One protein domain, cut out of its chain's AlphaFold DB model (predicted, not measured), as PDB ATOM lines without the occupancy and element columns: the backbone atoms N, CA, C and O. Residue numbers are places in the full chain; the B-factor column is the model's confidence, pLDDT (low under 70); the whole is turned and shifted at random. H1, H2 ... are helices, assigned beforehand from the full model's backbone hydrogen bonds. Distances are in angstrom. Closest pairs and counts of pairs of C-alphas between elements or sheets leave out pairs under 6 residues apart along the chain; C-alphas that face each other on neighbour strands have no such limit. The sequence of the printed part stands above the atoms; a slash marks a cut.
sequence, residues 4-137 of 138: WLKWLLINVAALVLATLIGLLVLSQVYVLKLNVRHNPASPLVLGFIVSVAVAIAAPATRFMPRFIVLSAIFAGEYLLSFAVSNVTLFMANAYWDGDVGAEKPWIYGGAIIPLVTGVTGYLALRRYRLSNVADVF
ATOM      1  N   TRP A   4     129.055 196.889 173.629       85.88
ATOM      2  CA  TRP A   4     130.234 196.038 173.801       85.88
ATOM      3  C   TRP A   4     129.995 194.580 173.413       85.88
ATOM      4  O   TRP A   4     130.818 193.986 172.722       85.88
ATOM      5  N   LEU A   5     128.847 194.013 173.797       88.50
ATOM      6  CA  LEU A   5     128.502 192.633 173.456       88.50
ATOM      7  C   LEU A   5     128.266 192.483 171.948       88.50
ATOM      8  O   LEU A   5     128.748 191.535 171.338       88.50
ATOM      9  N   LYS A   6     127.589 193.455 171.321       86.75
ATOM     10  CA  LYS A   6     127.421 193.477 169.859       86.75
ATOM     11  C   LYS A   6     128.765 193.560 169.131       86.75
ATOM     12  O   LYS A   6     128.976 192.856 168.149       86.75
ATOM     13  N   TRP A   7     129.674 194.411 169.605       87.50
ATOM     14  CA  TRP A   7     131.001 194.555 169.010       87.50
ATOM     15  C   TRP A   7     131.840 193.283 169.161       87.50
ATOM     16  O   TRP A   7     132.497 192.866 168.212       87.50
ATOM     17  N   LEU A   8     131.763 192.624 170.319       88.94
ATOM     18  CA  LEU A   8     132.425 191.343 170.542       88.94
ATOM     19  C   LEU A   8     131.914 190.269 169.573       88.94
ATOM     20  O   LEU A   8     132.721 189.561 168.980       88.94
ATOM     21  N   LEU A   9     130.602 190.197 169.334       90.38
ATOM     22  CA  LEU A   9     130.034 189.277 168.342       90.38
ATOM     23  C   LEU A   9     130.547 189.563 166.923       90.38
ATOM     24  O   LEU A   9     130.899 188.630 166.207       90.38
ATOM     25  N   ILE A  10     130.659 190.837 166.531       88.56
ATOM     26  CA  ILE A  10     131.265 191.241 165.250       88.56
ATOM     27  C   ILE A  10     132.727 190.793 165.171       88.56
ATOM     28  O   ILE A  10     133.171 190.313 164.129       88.56
ATOM     29  N   ASN A  11     133.473 190.947 166.263       92.06
ATOM     30  CA  ASN A  11     134.873 190.554 166.336       92.06
ATOM     31  C   ASN A  11     135.043 189.035 166.166       92.06
ATOM     32  O   ASN A  11     135.837 188.589 165.341       92.06
ATOM     33  N   VAL A  12     134.234 188.248 166.879       93.38
ATOM     34  CA  VAL A  12     134.214 186.784 166.761       93.38
ATOM     35  C   VAL A  12     133.800 186.359 165.352       93.38
ATOM     36  O   VAL A  12     134.472 185.525 164.753       93.38
ATOM     37  N   ALA A  13     132.756 186.964 164.784       94.75
ATOM     38  CA  ALA A  13     132.314 186.660 163.423       94.75
ATOM     39  C   ALA A  13     133.409 186.950 162.384       94.75
ATOM     40  O   ALA A  13     133.654 186.129 161.501       94.75
ATOM     41  N   ALA A  14     134.106 188.084 162.507       95.50
ATOM     42  CA  ALA A  14     135.220 188.430 161.629       95.50
ATOM     43  C   ALA A  14     136.370 187.418 161.742       95.50
ATOM     44  O   ALA A  14     136.915 187.010 160.719       95.50
ATOM     45  N   LEU A  15     136.712 186.985 162.959       96.00
ATOM     46  CA  LEU A  15     137.749 185.981 163.190       96.00
ATOM     47  C   LEU A  15     137.368 184.611 162.608       96.00
ATOM     48  O   LEU A  15     138.196 183.972 161.960       96.00
ATOM     49  N   VAL A  16     136.121 184.170 162.799       96.62
ATOM     50  CA  VAL A  16     135.623 182.898 162.254       96.62
ATOM     51  C   VAL A  16     135.676 182.917 160.728       96.62
ATOM     52  O   VAL A  16     136.236 182.005 160.124       96.62
ATOM     53  N   LEU A  17     135.170 183.980 160.097       97.38
ATOM     54  CA  LEU A  17     135.199 184.114 158.640       97.38
ATOM     55  C   LEU A  17     136.632 184.206 158.105       97.38
ATOM     56  O   LEU A  17     136.949 183.560 157.110       97.38
ATOM     57  N   ALA A  18     137.519 184.944 158.777       96.62
ATOM     58  CA  ALA A  18     138.932 184.996 158.409       96.62
ATOM     59  C   ALA A  18     139.607 183.619 158.518       96.62
ATOM     60  O   ALA A  18     140.410 183.249 157.665       96.62
ATOM     61  N   THR A  19     139.231 182.820 159.519       96.00
ATOM     62  CA  THR A  19     139.734 181.447 159.672       96.00
ATOM     63  C   THR A  19     139.279 180.550 158.518       96.00
ATOM     64  O   THR A  19     140.069 179.744 158.030       96.00
ATOM     65  N   LEU A  20     138.049 180.724 158.016       97.19
ATOM     66  CA  LEU A  20     137.591 180.031 156.805       97.19
ATOM     67  C   LEU A  20     138.433 180.414 155.580       97.19
ATOM     68  O   LEU A  20     138.787 179.536 154.797       97.19
ATOM     69  N   ILE A  21     138.818 181.687 155.438       95.75
ATOM     70  CA  ILE A  21     139.768 182.101 154.393       95.75
ATOM     71  C   ILE A  21     141.110 181.384 154.575       95.75
ATOM     72  O   ILE A  21     141.644 180.841 153.611       95.75
ATOM     73  N   GLY A  22     141.628 181.299 155.802       93.75
ATOM     74  CA  GLY A  22     142.843 180.536 156.099       93.75
ATOM     75  C   GLY A  22     142.746 179.058 155.705       93.75
ATOM     76  O   GLY A  22     143.697 178.508 155.150       93.75
ATOM     77  N   LEU A  23     141.593 178.421 155.928       96.31
ATOM     78  CA  LEU A  23     141.331 177.044 155.494       96.31
ATOM     79  C   LEU A  23     141.278 176.910 153.967       96.31
ATOM     80  O   LEU A  23     141.772 175.923 153.424       96.31
ATOM     81  N   LEU A  24     140.726 177.900 153.261       95.69
ATOM     82  CA  LEU A  24     140.757 177.921 151.797       95.69
ATOM     83  C   LEU A  24     142.191 178.026 151.274       95.69
ATOM     84  O   LEU A  24     142.550 177.288 150.359       95.69
ATOM     85  N   VAL A  25     143.027 178.878 151.875       93.38
ATOM     86  CA  VAL A  25     144.448 178.979 151.505       93.38
ATOM     87  C   VAL A  25     145.178 177.663 151.788       93.38
ATOM     88  O   VAL A  25     145.904 177.183 150.919       93.38
ATOM     89  N   LEU A  26     144.931 177.023 152.938       94.06
ATOM     90  CA  LEU A  26     145.478 175.694 153.246       94.06
ATOM     91  C   LEU A  26     145.099 174.660 152.180       94.06
ATOM     92  O   LEU A  26     145.943 173.890 151.727       94.06
ATOM     93  N   SER A  27     143.833 174.652 151.761       92.94
ATOM     94  CA  SER A  27     143.361 173.765 150.699       92.94
ATOM     95  C   SER A  27     144.168 173.966 149.412       92.94
ATOM     96  O   SER A  27     144.646 172.993 148.831       92.94
ATOM     97  N   GLN A  28     144.434 175.218 149.022       92.25
ATOM     98  CA  GLN A  28     145.278 175.508 147.856       92.25
ATOM     99  C   GLN A  28     146.722 175.028 148.032       92.25
ATOM    100  O   GLN A  28     147.300 174.518 147.077       92.25
ATOM    101  N   VAL A  29     147.300 175.128 149.234       89.81
ATOM    102  CA  VAL A  29     148.642 174.585 149.517       89.81
ATOM    103  C   VAL A  29     148.698 173.083 149.248       89.81
ATOM    104  O   VAL A  29     149.643 172.621 148.610       89.81
ATOM    105  N   TYR A  30     147.677 172.331 149.667       89.44
ATOM    106  CA  TYR A  30     147.601 170.893 149.394       89.44
ATOM    107  C   TYR A  30     147.349 170.581 147.915       89.44
ATOM    108  O   TYR A  30     148.026 169.718 147.356       89.44
ATOM    109  N   VAL A  31     146.412 171.282 147.270       92.75
ATOM    110  CA  VAL A  31     146.060 171.062 145.854       92.75
ATOM    111  C   VAL A  31     147.242 171.365 144.933       92.75
ATOM    112  O   VAL A  31     147.555 170.577 144.044       92.75
ATOM    113  N   LEU A  32     147.923 172.486 145.166       90.25
ATOM    114  CA  LEU A  32     149.048 172.948 144.352       90.25
ATOM    115  C   LEU A  32     150.395 172.368 144.807       90.25
ATOM    116  O   LEU A  32     151.419 172.677 144.202       90.25
ATOM    117  N   LYS A  33     150.404 171.535 145.859       86.69
ATOM    118  CA  LYS A  33     151.608 170.936 146.460       86.69
ATOM    119  C   LYS A  33     152.697 171.978 146.743       86.69
ATOM    120  O   LYS A  33     153.871 171.768 146.443       86.69
ATOM    121  N   LEU A  34     152.293 173.123 147.296       83.81
ATOM    122  CA  LEU A  34     153.220 174.212 147.586       83.81
ATOM    123  C   LEU A  34     154.159 173.816 148.720       83.81
ATOM    124  O   LEU A  34     153.741 173.250 149.731       83.81
ATOM    125  N   ASN A  35     155.430 174.176 148.571       80.88
ATOM    126  CA  ASN A  35     156.416 173.975 149.617       80.88
ATOM    127  C   ASN A  35     156.241 175.030 150.717       80.88
ATOM    128  O   ASN A  35     156.737 176.154 150.606       80.88
ATOM    129  N   VAL A  36     155.492 174.676 151.758       74.88
ATOM    130  CA  VAL A  36     155.172 175.563 152.877       74.88
ATOM    131  C   VAL A  36     155.508 174.856 154.182       74.88
ATOM    132  O   VAL A  36     154.663 174.194 154.785       74.88
ATOM    133  N   ARG A  37     156.753 175.040 154.635       67.56
ATOM    134  CA  ARG A  37     157.311 174.423 155.846       67.56
ATOM    135  C   ARG A  37     157.257 172.886 155.809       67.56
ATOM    136  O   ARG A  37     156.747 172.269 154.882       67.56
ATOM    137  N   HIS A  38     157.764 172.247 156.862       69.19
ATOM    138  CA  HIS A  38     157.648 170.792 157.017       69.19
ATOM    139  C   HIS A  38     156.200 170.334 157.283       69.19
ATOM    140  O   HIS A  38     155.799 169.253 156.870       69.19
ATOM    141  N   ASN A  39     155.405 171.164 157.973       81.25
ATOM    142  CA  ASN A  39     153.987 170.911 158.228       81.25
ATOM    143  C   ASN A  39     153.126 171.999 157.552       81.25
ATOM    144  O   ASN A  39     153.087 173.125 158.073       81.25
ATOM    145  N   PRO A  40     152.390 171.661 156.474       83.56
ATOM    146  CA  PRO A  40     151.555 172.603 155.728       83.56
ATOM    147  C   PRO A  40     150.446 173.257 156.554       83.56
ATOM    148  O   PRO A  40     150.034 174.366 156.240       83.56
ATOM    149  N   ALA A  41     149.974 172.606 157.623       86.69
ATOM    150  CA  ALA A  41     148.940 173.155 158.499       86.69
ATOM    151  C   ALA A  41     149.494 174.145 159.539       86.69
ATOM    152  O   ALA A  41     148.732 174.881 160.166       86.69
ATOM    153  N   SER A  42     150.815 174.187 159.743       87.12
ATOM    154  CA  SER A  42     151.415 175.050 160.766       87.12
ATOM    155  C   SER A  42     151.156 176.555 160.572       87.12
ATOM    156  O   SER A  42     150.874 177.206 161.580       87.12
ATOM    157  N   PRO A  43     151.148 177.127 159.346       89.31
ATOM    158  CA  PRO A  43     150.809 178.537 159.147       89.31
ATOM    159  C   PRO A  43     149.349 178.847 159.503       89.31
ATOM    160  O   PRO A  43     149.065 179.942 159.976       89.31
ATOM    161  N   LEU A  44     148.419 177.886 159.361       93.00
ATOM    162  CA  LEU A  44     147.034 178.066 159.819       93.00
ATOM    163  C   LEU A  44     146.980 178.285 161.327       93.00
ATOM    164  O   LEU A  44     146.328 179.209 161.802       93.00
ATOM    165  N   VAL A  45     147.648 177.404 162.075       92.12
ATOM    166  CA  VAL A  45     147.624 177.410 163.540       92.12
ATOM    167  C   VAL A  45     148.277 178.683 164.066       92.12
ATOM    168  O   VAL A  45     147.718 179.354 164.930       92.12
ATOM    169  N   LEU A  46     149.430 179.049 163.507       90.62
ATOM    170  CA  LEU A  46     150.128 180.274 163.880       90.62
ATOM    171  C   LEU A  46     149.322 181.521 163.505       90.62
ATOM    172  O   LEU A  46     149.116 182.386 164.354       90.62
ATOM    173  N   GLY A  47     148.766 181.568 162.293       92.69
ATOM    174  CA  GLY A  47     147.883 182.646 161.855       92.69
ATOM    175  C   GLY A  47     146.637 182.785 162.714       92.69
ATOM    176  O   GLY A  47     146.211 183.906 162.983       92.69
ATOM    177  N   PHE A  48     146.092 181.677 163.216       94.81
ATOM    178  CA  PHE A  48     144.976 181.693 164.155       94.81
ATOM    179  C   PHE A  48     145.380 182.293 165.504       94.81
ATOM    180  O   PHE A  48     144.716 183.217 165.974       94.81
ATOM    181  N   ILE A  49     146.489 181.840 166.098       94.25
ATOM    182  CA  ILE A  49     147.009 182.381 167.368       94.25
ATOM    183  C   ILE A  49     147.255 183.891 167.247       94.25
ATOM    184  O   ILE A  49     146.814 184.670 168.095       94.25
ATOM    185  N   VAL A  50     147.908 184.315 166.165       94.88
ATOM    186  CA  VAL A  50     148.195 185.728 165.892       94.88
ATOM    187  C   VAL A  50     146.912 186.520 165.677       94.88
ATOM    188  O   VAL A  50     146.744 187.586 166.263       94.88
ATOM    189  N   SER A  51     145.976 186.000 164.884       96.06
ATOM    190  CA  SER A  51     144.690 186.651 164.628       96.06
ATOM    191  C   SER A  51     143.873 186.821 165.905       96.06
ATOM    192  O   SER A  51     143.258 187.868 166.084       96.06
ATOM    193  N   VAL A  52     143.903 185.848 166.822       95.69
ATOM    194  CA  VAL A  52     143.290 185.962 168.155       95.69
ATOM    195  C   VAL A  52     143.962 187.071 168.961       95.69
ATOM    196  O   VAL A  52     143.274 187.956 169.472       95.69
ATOM    197  N   ALA A  53     145.296 187.074 169.041       95.50
ATOM    198  CA  ALA A  53     146.038 188.101 169.768       95.50
ATOM    199  C   ALA A  53     145.740 189.510 169.224       95.50
ATOM    200  O   ALA A  53     145.426 190.425 169.988       95.50
ATOM    201  N   VAL A  54     145.748 189.673 167.898       95.44
ATOM    202  CA  VAL A  54     145.399 190.931 167.225       95.44
ATOM    203  C   VAL A  54     143.935 191.291 167.467       95.44
ATOM    204  O   VAL A  54     143.639 192.444 167.768       95.44
ATOM    205  N   ALA A  55     143.007 190.337 167.388       92.94
ATOM    206  CA  ALA A  55     141.587 190.585 167.615       92.94
ATOM    207  C   ALA A  55     141.296 191.096 169.036       92.94
ATOM    208  O   ALA A  55     140.390 191.922 169.194       92.94
ATOM    209  N   ILE A  56     142.061 190.636 170.033       91.81
ATOM    210  CA  ILE A  56     141.985 191.078 171.433       91.81
ATOM    211  C   ILE A  56     142.637 192.454 171.615       91.81
ATOM    212  O   ILE A  56     142.048 193.333 172.239       91.81
ATOM    213  N   ALA A  57     143.840 192.654 171.073       92.25
ATOM    214  CA  ALA A  57     144.627 193.865 171.310       92.25
ATOM    215  C   ALA A  57     144.180 195.074 170.467       92.25
ATOM    216  O   ALA A  57     144.388 196.223 170.861       92.25
ATOM    217  N   ALA A  58     143.610 194.842 169.281       90.38
ATOM    218  CA  ALA A  58     143.273 195.898 168.332       90.38
ATOM    219  C   ALA A  58     142.069 196.745 168.789       90.38
ATOM    220  O   ALA A  58     141.101 196.207 169.335       90.38
ATOM    221  N   PRO A  59     142.064 198.061 168.489       90.44
ATOM    222  CA  PRO A  59     140.993 198.968 168.894       90.44
ATOM    223  C   PRO A  59     139.651 198.626 168.233       90.44
ATOM    224  O   PRO A  59     139.589 197.882 167.252       90.44
ATOM    225  N   ALA A  60     138.561 199.214 168.730       90.44
ATOM    226  CA  ALA A  60     137.254 199.072 168.102       90.44
ATOM    227  C   ALA A  60     137.288 199.572 166.645       90.44
ATOM    228  O   ALA A  60     137.629 200.725 166.375       90.44
ATOM    229  N   THR A  61     136.944 198.685 165.715       91.81
ATOM    230  CA  THR A  61     136.875 198.929 164.270       91.81
ATOM    231  C   THR A  61     135.562 198.377 163.716       91.81
ATOM    232  O   THR A  61     134.917 197.534 164.349       91.81
ATOM    233  N   ARG A  62     135.160 198.835 162.523       92.31
ATOM    234  CA  ARG A  62     134.040 198.239 161.776       92.31
ATOM    235  C   ARG A  62     134.382 196.815 161.319       92.31
ATOM    236  O   ARG A  62     135.554 196.449 161.216       92.31
ATOM    237  N   PHE A  63     133.349 196.041 160.984       92.94
ATOM    238  CA  PHE A  63     133.486 194.648 160.547       92.94
ATOM    239  C   PHE A  63     134.444 194.483 159.357       92.94
ATOM    240  O   PHE A  63     135.390 193.713 159.456       92.94
ATOM    241  N   MET A  64     134.238 195.229 158.263       94.56
ATOM    242  CA  MET A  64     134.987 195.018 157.015       94.56
ATOM    243  C   MET A  64     136.507 195.192 157.164       94.56
ATOM    244  O   MET A  64     137.228 194.250 156.840       94.56
ATOM    245  N   PRO A  65     137.030 196.311 157.710       94.00
ATOM    246  CA  PRO A  65     138.467 196.436 157.954       94.00
ATOM    247  C   PRO A  65     139.019 195.318 158.842       94.00
ATOM    248  O   PRO A  65     140.110 194.812 158.595       94.00
ATOM    249  N   ARG A  66     138.254 194.901 159.860       94.62
ATOM    250  CA  ARG A  66     138.651 193.821 160.766       94.62
ATOM    251  C   ARG A  66     138.749 192.483 160.047       94.62
ATOM    252  O   ARG A  66     139.787 191.838 160.119       94.62
ATOM    253  N   PHE A  67     137.707 192.106 159.317       96.94
ATOM    254  CA  PHE A  67     137.675 190.885 158.523       96.94
ATOM    255  C   PHE A  67     138.809 190.839 157.490       96.94
ATOM    256  O   PHE A  67     139.514 189.834 157.415       96.94
ATOM    257  N   ILE A  68     139.031 191.931 156.751       96.81
ATOM    258  CA  ILE A  68     140.098 192.018 155.743       96.81
ATOM    259  C   ILE A  68     141.467 191.818 156.391       96.81
ATOM    260  O   ILE A  68     142.243 190.989 155.925       96.81
ATOM    261  N   VAL A  69     141.765 192.536 157.480       97.31
ATOM    262  CA  VAL A  69     143.080 192.435 158.125       97.31
ATOM    263  C   VAL A  69     143.302 191.054 158.737       97.31
ATOM    264  O   VAL A  69     144.369 190.483 158.542       97.31
ATOM    265  N   LEU A  70     142.311 190.486 159.430       97.31
ATOM    266  CA  LEU A  70     142.443 189.138 159.989       97.31
ATOM    267  C   LEU A  70     142.627 188.091 158.881       97.31
ATOM    268  O   LEU A  70     143.470 187.211 159.004       97.31
ATOM    269  N   SER A  71     141.915 188.218 157.759       97.38
ATOM    270  CA  SER A  71     142.102 187.326 156.603       97.38
ATOM    271  C   SER A  71     143.493 187.485 155.983       97.38
ATOM    272  O   SER A  71     144.121 186.500 155.597       97.38
ATOM    273  N   ALA A  72     144.003 188.719 155.931       96.88
ATOM    274  CA  ALA A  72     145.344 189.014 155.447       96.88
ATOM    275  C   ALA A  72     146.442 188.442 156.356       96.88
ATOM    276  O   ALA A  72     147.489 188.071 155.839       96.88
ATOM    277  N   ILE A  73     146.212 188.311 157.670       96.81
ATOM    278  CA  ILE A  73     147.136 187.597 158.567       96.81
ATOM    279  C   ILE A  73     147.259 186.143 158.115       96.81
ATOM    280  O   ILE A  73     148.369 185.689 157.863       96.81
ATOM    281  N   PHE A  74     146.142 185.433 157.920       95.19
ATOM    282  CA  PHE A  74     146.181 184.049 157.437       95.19
ATOM    283  C   PHE A  74     146.890 183.926 156.085       95.19
ATOM    284  O   PHE A  74     147.798 183.113 155.942       95.19
ATOM    285  N   ALA A  75     146.513 184.740 155.097       94.62
ATOM    286  CA  ALA A  75     147.160 184.710 153.786       94.62
ATOM    287  C   ALA A  75     148.659 185.061 153.869       94.62
ATOM    288  O   ALA A  75     149.482 184.429 153.208       94.62
ATOM    289  N   GLY A  76     149.015 186.034 154.710       93.94
ATOM    290  CA  GLY A  76     150.387 186.467 154.952       93.94
ATOM    291  C   GLY A  76     151.246 185.382 155.593       93.94
ATOM    292  O   GLY A  76     152.375 185.182 155.155       93.94
ATOM    293  N   GLU A  77     150.708 184.631 156.558       92.44
ATOM    294  CA  GLU A  77     151.396 183.480 157.158       92.44
ATOM    295  C   GLU A  77     151.776 182.444 156.103       92.44
ATOM    296  O   GLU A  77     152.920 181.995 156.060       92.44
ATOM    297  N   TYR A  78     150.841 182.094 155.217       91.62
ATOM    298  CA  TYR A  78     151.103 181.152 154.130       91.62
ATOM    299  C   TYR A  78     152.107 181.692 153.121       91.62
ATOM    300  O   TYR A  78     153.041 180.982 152.754       91.62
ATOM    301  N   LEU A  79     151.941 182.944 152.691       91.69
ATOM    302  CA  LEU A  79     152.811 183.564 151.699       91.69
ATOM    303  C   LEU A  79     154.251 183.679 152.205       91.69
ATOM    304  O   LEU A  79     155.190 183.320 151.496       91.69
ATOM    305  N   LEU A  80     154.434 184.148 153.440       90.88
ATOM    306  CA  LEU A  80     155.752 184.273 154.051       90.88
ATOM    307  C   LEU A  80     156.354 182.900 154.348       90.88
ATOM    308  O   LEU A  80     157.539 182.702 154.098       90.88
ATOM    309  N   SER A  81     155.555 181.931 154.804       87.81
ATOM    310  CA  SER A  81     156.039 180.563 155.022       87.81
ATOM    311  C   SER A  81     156.492 179.915 153.717       87.81
ATOM    312  O   SER A  81     157.532 179.260 153.693       87.81
ATOM    313  N   PHE A  82     155.757 180.132 152.625       88.06
ATOM    314  CA  PHE A  82     156.152 179.702 151.287       88.06
ATOM    315  C   PHE A  82     157.459 180.377 150.857       88.06
ATOM    316  O   PHE A  82     158.413 179.692 150.494       88.06
ATOM    317  N   ALA A  83     157.537 181.708 150.943       88.88
ATOM    318  CA  ALA A  83     158.723 182.459 150.540       88.88
ATOM    319  C   ALA A  83     159.968 182.023 151.326       88.88
ATOM    320  O   ALA A  83     160.979 181.678 150.721       88.88
ATOM    321  N   VAL A  84     159.874 181.959 152.658       86.25
ATOM    322  CA  VAL A  84     160.978 181.526 153.525       86.25
ATOM    323  C   VAL A  84     161.394 180.099 153.190       86.25
ATOM    324  O   VAL A  84     162.574 179.866 152.974       86.25
ATOM    325  N   SER A  85     160.448 179.166 153.044       83.12
ATOM    326  CA  SER A  85     160.779 177.765 152.730       83.12
ATOM    327  C   SER A  85     161.545 177.631 151.411       83.12
ATOM    328  O   SER A  85     162.527 176.897 151.340       83.12
ATOM    329  N   ASN A  86     161.139 178.361 150.369       85.12
ATOM    330  CA  ASN A  86     161.817 178.315 149.071       85.12
ATOM    331  C   ASN A  86     163.184 179.010 149.099       85.12
ATOM    332  O   ASN A  86     164.139 178.490 148.526       85.12
ATOM    333  N   VAL A  87     163.299 180.150 149.789       85.12
ATOM    334  CA  VAL A  87     164.587 180.834 149.972       85.12
ATOM    335  C   VAL A  87     165.554 179.944 150.748       85.12
ATOM    336  O   VAL A  87     166.706 179.817 150.351       85.12
ATOM    337  N   THR A  88     165.103 179.281 151.814       80.31
ATOM    338  CA  THR A  88     165.956 178.385 152.599       80.31
ATOM    339  C   THR A  88     166.438 177.193 151.775       80.31
ATOM    340  O   THR A  88     167.630 176.908 151.802       80.31
ATOM    341  N   LEU A  89     165.567 176.552 150.985       80.19
ATOM    342  CA  LEU A  89     165.990 175.474 150.081       80.19
ATOM    343  C   LEU A  89     167.011 175.950 149.045       80.19
ATOM    344  O   LEU A  89     167.988 175.258 148.765       80.19
ATOM    345  N   PHE A  90     166.802 177.138 148.473       83.56
ATOM    346  CA  PHE A  90     167.770 177.730 147.557       83.56
ATOM    347  C   PHE A  90     169.127 177.944 148.241       83.56
ATOM    348  O   PHE A  90     170.161 177.593 147.675       83.56
ATOM    349  N   MET A  91     169.130 178.462 149.472       83.31
ATOM    350  CA  MET A  91     170.356 178.701 150.237       83.31
ATOM    351  C   MET A  91     171.072 177.403 150.602       83.31
ATOM    352  O   MET A  91     172.285 177.321 150.432       83.31
ATOM    353  N   ALA A  92     170.325 176.375 151.011       80.44
ATOM    354  CA  ALA A  92     170.879 175.064 151.318       80.44
ATOM    355  C   ALA A  92     171.613 174.465 150.112       80.44
ATOM    356  O   ALA A  92     172.761 174.041 150.228       80.44
ATOM    357  N   ASN A  93     170.980 174.516 148.939       81.88
ATOM    358  CA  ASN A  93     171.534 173.948 147.713       81.88
ATOM    359  C   ASN A  93     172.714 174.743 147.144       81.88
ATOM    360  O   ASN A  93     173.632 174.146 146.594       81.88
ATOM    361  N   ALA A  94     172.678 176.075 147.223       84.88
ATOM    362  CA  ALA A  94     173.669 176.917 146.555       84.88
ATOM    363  C   ALA A  94     174.817 177.386 147.467       84.88
ATOM    364  O   ALA A  94     175.857 177.781 146.947       84.88
ATOM    365  N   TYR A  95     174.643 177.374 148.796       81.69
ATOM    366  CA  TYR A  95     175.585 178.022 149.721       81.69
ATOM    367  C   TYR A  95     175.905 177.229 150.993       81.69
ATOM    368  O   TYR A  95     176.860 177.588 151.679       81.69
ATOM    369  N   TRP A  96     175.148 176.182 151.333       81.88
ATOM    370  CA  TRP A  96     175.415 175.356 152.522       81.88
ATOM    371  C   TRP A  96     175.837 173.927 152.177       81.88
ATOM    372  O   TRP A  96     175.643 173.036 152.991       81.88
ATOM    373  N   ASP A  97     176.388 173.689 150.982       80.00
ATOM    374  CA  ASP A  97     176.832 172.361 150.518       80.00
ATOM    375  C   ASP A  97     175.761 171.257 150.645       80.00
ATOM    376  O   ASP A  97     176.062 170.075 150.804       80.00
ATOM    377  N   GLY A  98     174.479 171.632 150.581       70.88
ATOM    378  CA  GLY A  98     173.370 170.703 150.794       70.88
ATOM    379  C   GLY A  98     173.171 170.277 152.253       70.88
ATOM    380  O   GLY A  98     172.455 169.307 152.502       70.88
ATOM    381  N   ASP A  99     173.768 170.976 153.227       75.44
ATOM    382  CA  ASP A  99     173.571 170.722 154.654       75.44
ATOM    383  C   ASP A  99     172.142 171.082 155.090       75.44
ATOM    384  O   ASP A  99     171.805 172.204 155.477       75.44
ATOM    385  N   VAL A 100     171.297 170.054 155.077       64.69
ATOM    386  CA  VAL A 100     169.909 170.047 155.559       64.69
ATOM    387  C   VAL A 100     169.827 170.343 157.077       64.69
ATOM    388  O   VAL A 100     168.760 170.579 157.644       64.69
ATOM    389  N   GLY A 101     170.947 170.326 157.805       66.12
ATOM    390  CA  GLY A 101     171.044 170.786 159.190       66.12
ATOM    391  C   GLY A 101     171.035 172.312 159.320       66.12
ATOM    392  O   GLY A 101     170.432 172.834 160.262       66.12
ATOM    393  N   ALA A 102     171.629 173.023 158.357       65.12
ATOM    394  CA  ALA A 102     171.738 174.483 158.345       65.12
ATOM    395  C   ALA A 102     170.409 175.191 158.009       65.12
ATOM    396  O   ALA A 102     170.195 176.336 158.407       65.12
ATOM    397  N   GLU A 103     169.472 174.500 157.352       63.19
ATOM    398  CA  GLU A 103     168.119 175.009 157.068       63.19
ATOM    399  C   GLU A 103     167.173 174.965 158.275       63.19
ATOM    400  O   GLU A 103     166.222 175.750 158.353       63.19
ATOM    401  N   LYS A 104     167.433 174.082 159.250       66.12
ATOM    402  CA  LYS A 104     166.546 173.859 160.400       66.12
ATOM    403  C   LYS A 104     166.232 175.159 161.152       66.12
ATOM    404  O   LYS A 104     165.050 175.434 161.340       66.12
ATOM    405  N   PRO A 105     167.197 176.014 161.535       64.12
ATOM    406  CA  PRO A 105     166.904 177.264 162.239       64.12
ATOM    407  C   PRO A 105     166.002 178.225 161.458       64.12
ATOM    408  O   PRO A 105     165.298 179.012 162.076       64.12
ATOM    409  N   TRP A 106     165.978 178.156 160.126       60.88
ATOM    410  CA  TRP A 106     165.162 179.027 159.275       60.88
ATOM    411  C   TRP A 106     163.755 178.465 159.059       60.88
ATOM    412  O   TRP A 106     162.770 179.197 159.147       60.88
ATOM    413  N   ILE A 107     163.643 177.145 158.899       59.78
ATOM    414  CA  ILE A 107     162.360 176.426 158.844       59.78
ATOM    415  C   ILE A 107     161.659 176.461 160.222       59.78
ATOM    416  O   ILE A 107     160.431 176.603 160.317       59.78
ATOM    417  N   TYR A 108     162.431 176.384 161.312       54.59
ATOM    418  CA  TYR A 108     161.954 176.477 162.698       54.59
ATOM    419  C   TYR A 108     161.901 177.915 163.231       54.59
ATOM    420  O   TYR A 108     161.086 178.184 164.111       54.59
ATOM    421  N   GLY A 109     162.633 178.861 162.632       53.75
ATOM    422  CA  GLY A 109     162.629 180.309 162.915       53.75
ATOM    423  C   GLY A 109     161.306 181.020 162.610       53.75
ATOM    424  O   GLY A 109     161.201 182.243 162.710       53.75
ATOM    425  N   GLY A 110     160.260 180.248 162.309       61.03
ATOM    426  CA  GLY A 110     158.878 180.663 162.084       61.03
ATOM    427  C   GLY A 110     158.176 181.324 163.274       61.03
ATOM    428  O   GLY A 110     156.956 181.326 163.297       61.03
ATOM    429  N   ALA A 111     158.907 181.883 164.244       65.06
ATOM    430  CA  ALA A 111     158.385 182.875 165.184       65.06
ATOM    431  C   ALA A 111     158.392 184.294 164.581       65.06
ATOM    432  O   ALA A 111     157.570 185.128 164.959       65.06
ATOM    433  N   ILE A 112     159.277 184.564 163.612       83.56
ATOM    434  CA  ILE A 112     159.362 185.880 162.961       83.56
ATOM    435  C   ILE A 112     158.124 186.144 162.100       83.56
ATOM    436  O   ILE A 112     157.594 187.250 162.129       83.56
ATOM    437  N   ILE A 113     157.636 185.136 161.372       89.12
ATOM    438  CA  ILE A 113     156.464 185.278 160.495       89.12
ATOM    439  C   ILE A 113     155.218 185.716 161.307       89.12
ATOM    440  O   ILE A 113     154.707 186.799 161.010       89.12
ATOM    441  N   PRO A 114     154.831 185.013 162.395       89.50
ATOM    442  CA  PRO A 114     153.773 185.430 163.322       89.50
ATOM    443  C   PRO A 114     153.927 186.839 163.885       89.50
ATOM    444  O   PRO A 114     152.947 187.566 164.063       89.50
ATOM    445  N   LEU A 115     155.163 187.241 164.193       91.31
ATOM    446  CA  LEU A 115     155.450 188.586 164.678       91.31
ATOM    447  C   LEU A 115     155.194 189.634 163.595       91.31
ATOM    448  O   LEU A 115     154.530 190.635 163.857       91.31
ATOM    449  N   VAL A 116     155.693 189.410 162.378       93.00
ATOM    450  CA  VAL A 116     155.551 190.346 161.257       93.00
ATOM    451  C   VAL A 116     154.083 190.512 160.874       93.00
ATOM    452  O   VAL A 116     153.604 191.646 160.772       93.00
ATOM    453  N   THR A 117     153.349 189.414 160.698       94.75
ATOM    454  CA  THR A 117     151.920 189.448 160.352       94.75
ATOM    455  C   THR A 117     151.096 190.066 161.481       94.75
ATOM    456  O   THR A 117     150.253 190.927 161.218       94.75
ATOM    457  N   GLY A 118     151.386 189.719 162.738       94.62
ATOM    458  CA  GLY A 118     150.691 190.236 163.913       94.62
ATOM    459  C   GLY A 118     150.877 191.735 164.116       94.62
ATOM    460  O   GLY A 118     149.896 192.470 164.244       94.62
ATOM    461  N   VAL A 119     152.125 192.214 164.091       95.94
ATOM    462  CA  VAL A 119     152.439 193.645 164.231       95.94
ATOM    463  C   VAL A 119     151.836 194.437 163.075       95.94
ATOM    464  O   VAL A 119     151.184 195.458 163.302       95.94
ATOM    465  N   THR A 120     151.990 193.952 161.842       96.19
ATOM    466  CA  THR A 120     151.434 194.621 160.659       96.19
ATOM    467  C   THR A 120     149.909 194.680 160.729       96.19
ATOM    468  O   THR A 120     149.328 195.742 160.507       96.19
ATOM    469  N   GLY A 121     149.255 193.580 161.110       95.81
ATOM    470  CA  GLY A 121     147.806 193.520 161.277       95.81
ATOM    471  C   GLY A 121     147.299 194.465 162.368       95.81
ATOM    472  O   GLY A 121     146.354 195.227 162.152       95.81
ATOM    473  N   TYR A 122     147.970 194.502 163.520       96.75
ATOM    474  CA  TYR A 122     147.641 195.438 164.593       96.75
ATOM    475  C   TYR A 122     147.758 196.902 164.139       96.75
ATOM    476  O   TYR A 122     146.827 197.695 164.322       96.75
ATOM    477  N   LEU A 123     148.879 197.266 163.508       97.31
ATOM    478  CA  LEU A 123     149.114 198.624 163.016       97.31
ATOM    479  C   LEU A 123     148.119 199.016 161.921       97.31
ATOM    480  O   LEU A 123     147.641 200.153 161.917       97.31
ATOM    481  N   ALA A 124     147.762 198.087 161.032       96.88
ATOM    482  CA  ALA A 124     146.744 198.301 160.011       96.88
ATOM    483  C   ALA A 124     145.378 198.602 160.644       96.88
ATOM    484  O   ALA A 124     144.754 199.605 160.300       96.88
ATOM    485  N   LEU A 125     144.939 197.813 161.632       95.38
ATOM    486  CA  LEU A 125     143.665 198.054 162.321       95.38
ATOM    487  C   LEU A 125     143.638 199.360 163.102       95.38
ATOM    488  O   LEU A 125     142.592 200.005 163.174       95.38
ATOM    489  N   ARG A 126     144.780 199.794 163.639       94.81
ATOM    490  CA  ARG A 126     144.880 201.075 164.344       94.81
ATOM    491  C   ARG A 126     144.496 202.265 163.456       94.81
ATOM    492  O   ARG A 126     143.955 203.237 163.976       94.81
ATOM    493  N   ARG A 127     144.705 202.173 162.137       94.38
ATOM    494  CA  ARG A 127     144.307 203.212 161.166       94.38
ATOM    495  C   ARG A 127     142.791 203.327 160.986       94.38
ATOM    496  O   ARG A 127     142.317 204.378 160.579       94.38
ATOM    497  N   TYR A 128     142.039 202.280 161.321       93.25
ATOM    498  CA  TYR A 128     140.573 202.235 161.220       93.25
ATOM    499  C   TYR A 128     139.878 202.375 162.580       93.25
ATOM    500  O   TYR A 128     138.696 202.042 162.710       93.25
ATOM    501  N   ARG A 129     140.615 202.815 163.609       92.31
ATOM    502  CA  ARG A 129     140.093 202.991 164.965       92.31
ATOM    503  C   ARG A 129     138.898 203.941 164.956       92.31
ATOM    504  O   ARG A 129     138.977 205.051 164.440       92.31
ATOM    505  N   LEU A 130     137.839 203.524 165.635       90.62
ATOM    506  CA  LEU A 130     136.687 204.362 165.930       90.62
ATOM    507  C   LEU A 130     136.880 205.113 167.252       90.62
ATOM    508  O   LEU A 130     137.566 204.639 168.166       90.62
ATOM    509  N   SER A 131     136.253 206.285 167.352       88.00
ATOM    510  CA  SER A 131     136.191 207.096 168.572       88.00
ATOM    511  C   SER A 131     135.422 206.396 169.687       88.00
ATOM    512  O   SER A 131     135.849 206.428 170.840       88.00
ATOM    513  N   ASN A 132     134.310 205.742 169.342       85.50
ATOM    514  CA  ASN A 132     133.456 205.023 170.274       85.50
ATOM    515  C   ASN A 132     132.993 203.687 169.665       85.50
ATOM    516  O   ASN A 132     132.784 203.570 168.460       85.50
ATOM    517  N   VAL A 133     132.785 202.670 170.505       81.94
ATOM    518  CA  VAL A 133     132.228 201.366 170.103       81.94
ATOM    519  C   VAL A 133     130.826 201.518 169.505       81.94
ATOM    520  O   VAL A 133     130.450 200.766 168.610       81.94
ATOM    521  N   ALA A 134     130.058 202.517 169.949       83.44
ATOM    522  CA  ALA A 134     128.747 202.814 169.377       83.44
ATOM    523  C   ALA A 134     128.814 203.187 167.881       83.44
ATOM    524  O   ALA A 134     127.882 202.879 167.138       83.44
ATOM    525  N   ASP A 135     129.930 203.767 167.421       84.88
ATOM    526  CA  ASP A 135     130.121 204.194 166.026       84.88
ATOM    527  C   ASP A 135     130.312 203.007 165.062       84.88
ATOM    528  O   ASP A 135     130.290 203.173 163.846       84.88
ATOM    529  N   VAL A 136     130.463 201.783 165.584       81.06
ATOM    530  CA  VAL A 136     130.475 200.550 164.776       81.06
ATOM    531  C   VAL A 136     129.122 200.325 164.093       81.06
ATOM    532  O   VAL A 136     129.072 199.693 163.040       81.06
ATOM    533  N   PHE A 137     128.039 200.827 164.695       79.00
ATOM    534  CA  PHE A 137     126.654 200.577 164.284       79.00
ATOM    535  C   PHE A 137     125.975 201.788 163.632       79.00
ATOM    536  O   PHE A 137     124.775 201.724 163.369       79.00
TER     537      PHE A 137
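This is residues 4 to 137 of the 138 residues of an uncharacterized protein of Mesorhizobium sp (UniProt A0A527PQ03). Four helices form an up-and-down bundle drawn out into a rod, with H2 and H3 between H1 on one side and H5 on the other. The far part of long H3 reaches beyond the other three, with tiny H4 beside it, while tiny H6 lies at the opposite end near the beginning of H1. The printed part has 134 residues, with six named helices, H1 to H6 in chain order, and no named strand: all helix. It is only just compact, close to loose, with a radius of gyration of the C-alphas of 17.0 A, and spans 60 by 27 by 16 A.

H1, residues 4 to 31, begins at C-alpha 4 (130.234, 196.038, 173.801) and measures 40.7 A. H2, residues 42 to 57, measures 22.6 A. H3, residues 63 to 95, measures 46.5 A and ends at C-alpha 95 (175.585, 178.022, 149.721). H4 is residues 104 to 108, H5 residues 112 to 126, 21.0 A, and H6 residues 133 to 137.

H3 is the hub. Its residues 63 to 78 touch H1, closest C-alphas Ala 18 and Ser 71, 4.3 A. H2 and H3 form a helical hairpin at a steep tilt of 40 degrees, closest C-alphas Gly 47 and Phe 74, 4.9 A. H3 and H5 touch at a shallow tilt of 26 degrees, opposite ways, closest C-alphas Ile 73 and Thr 117, 5.4 A. H1 and H5 are apart. Every O i to N i+4 pair is within hydrogen-bond range in H1 to H5; H6 has 0 of 1, but 2 of 2 O i to N i+3 pairs.

The C-alphas farthest apart, Asp 97 and Ala 134, are 60.0 A apart. The printed part has no cut and no long link. pLDDT is under 70 at residues 37 to 38 and 100 to 111.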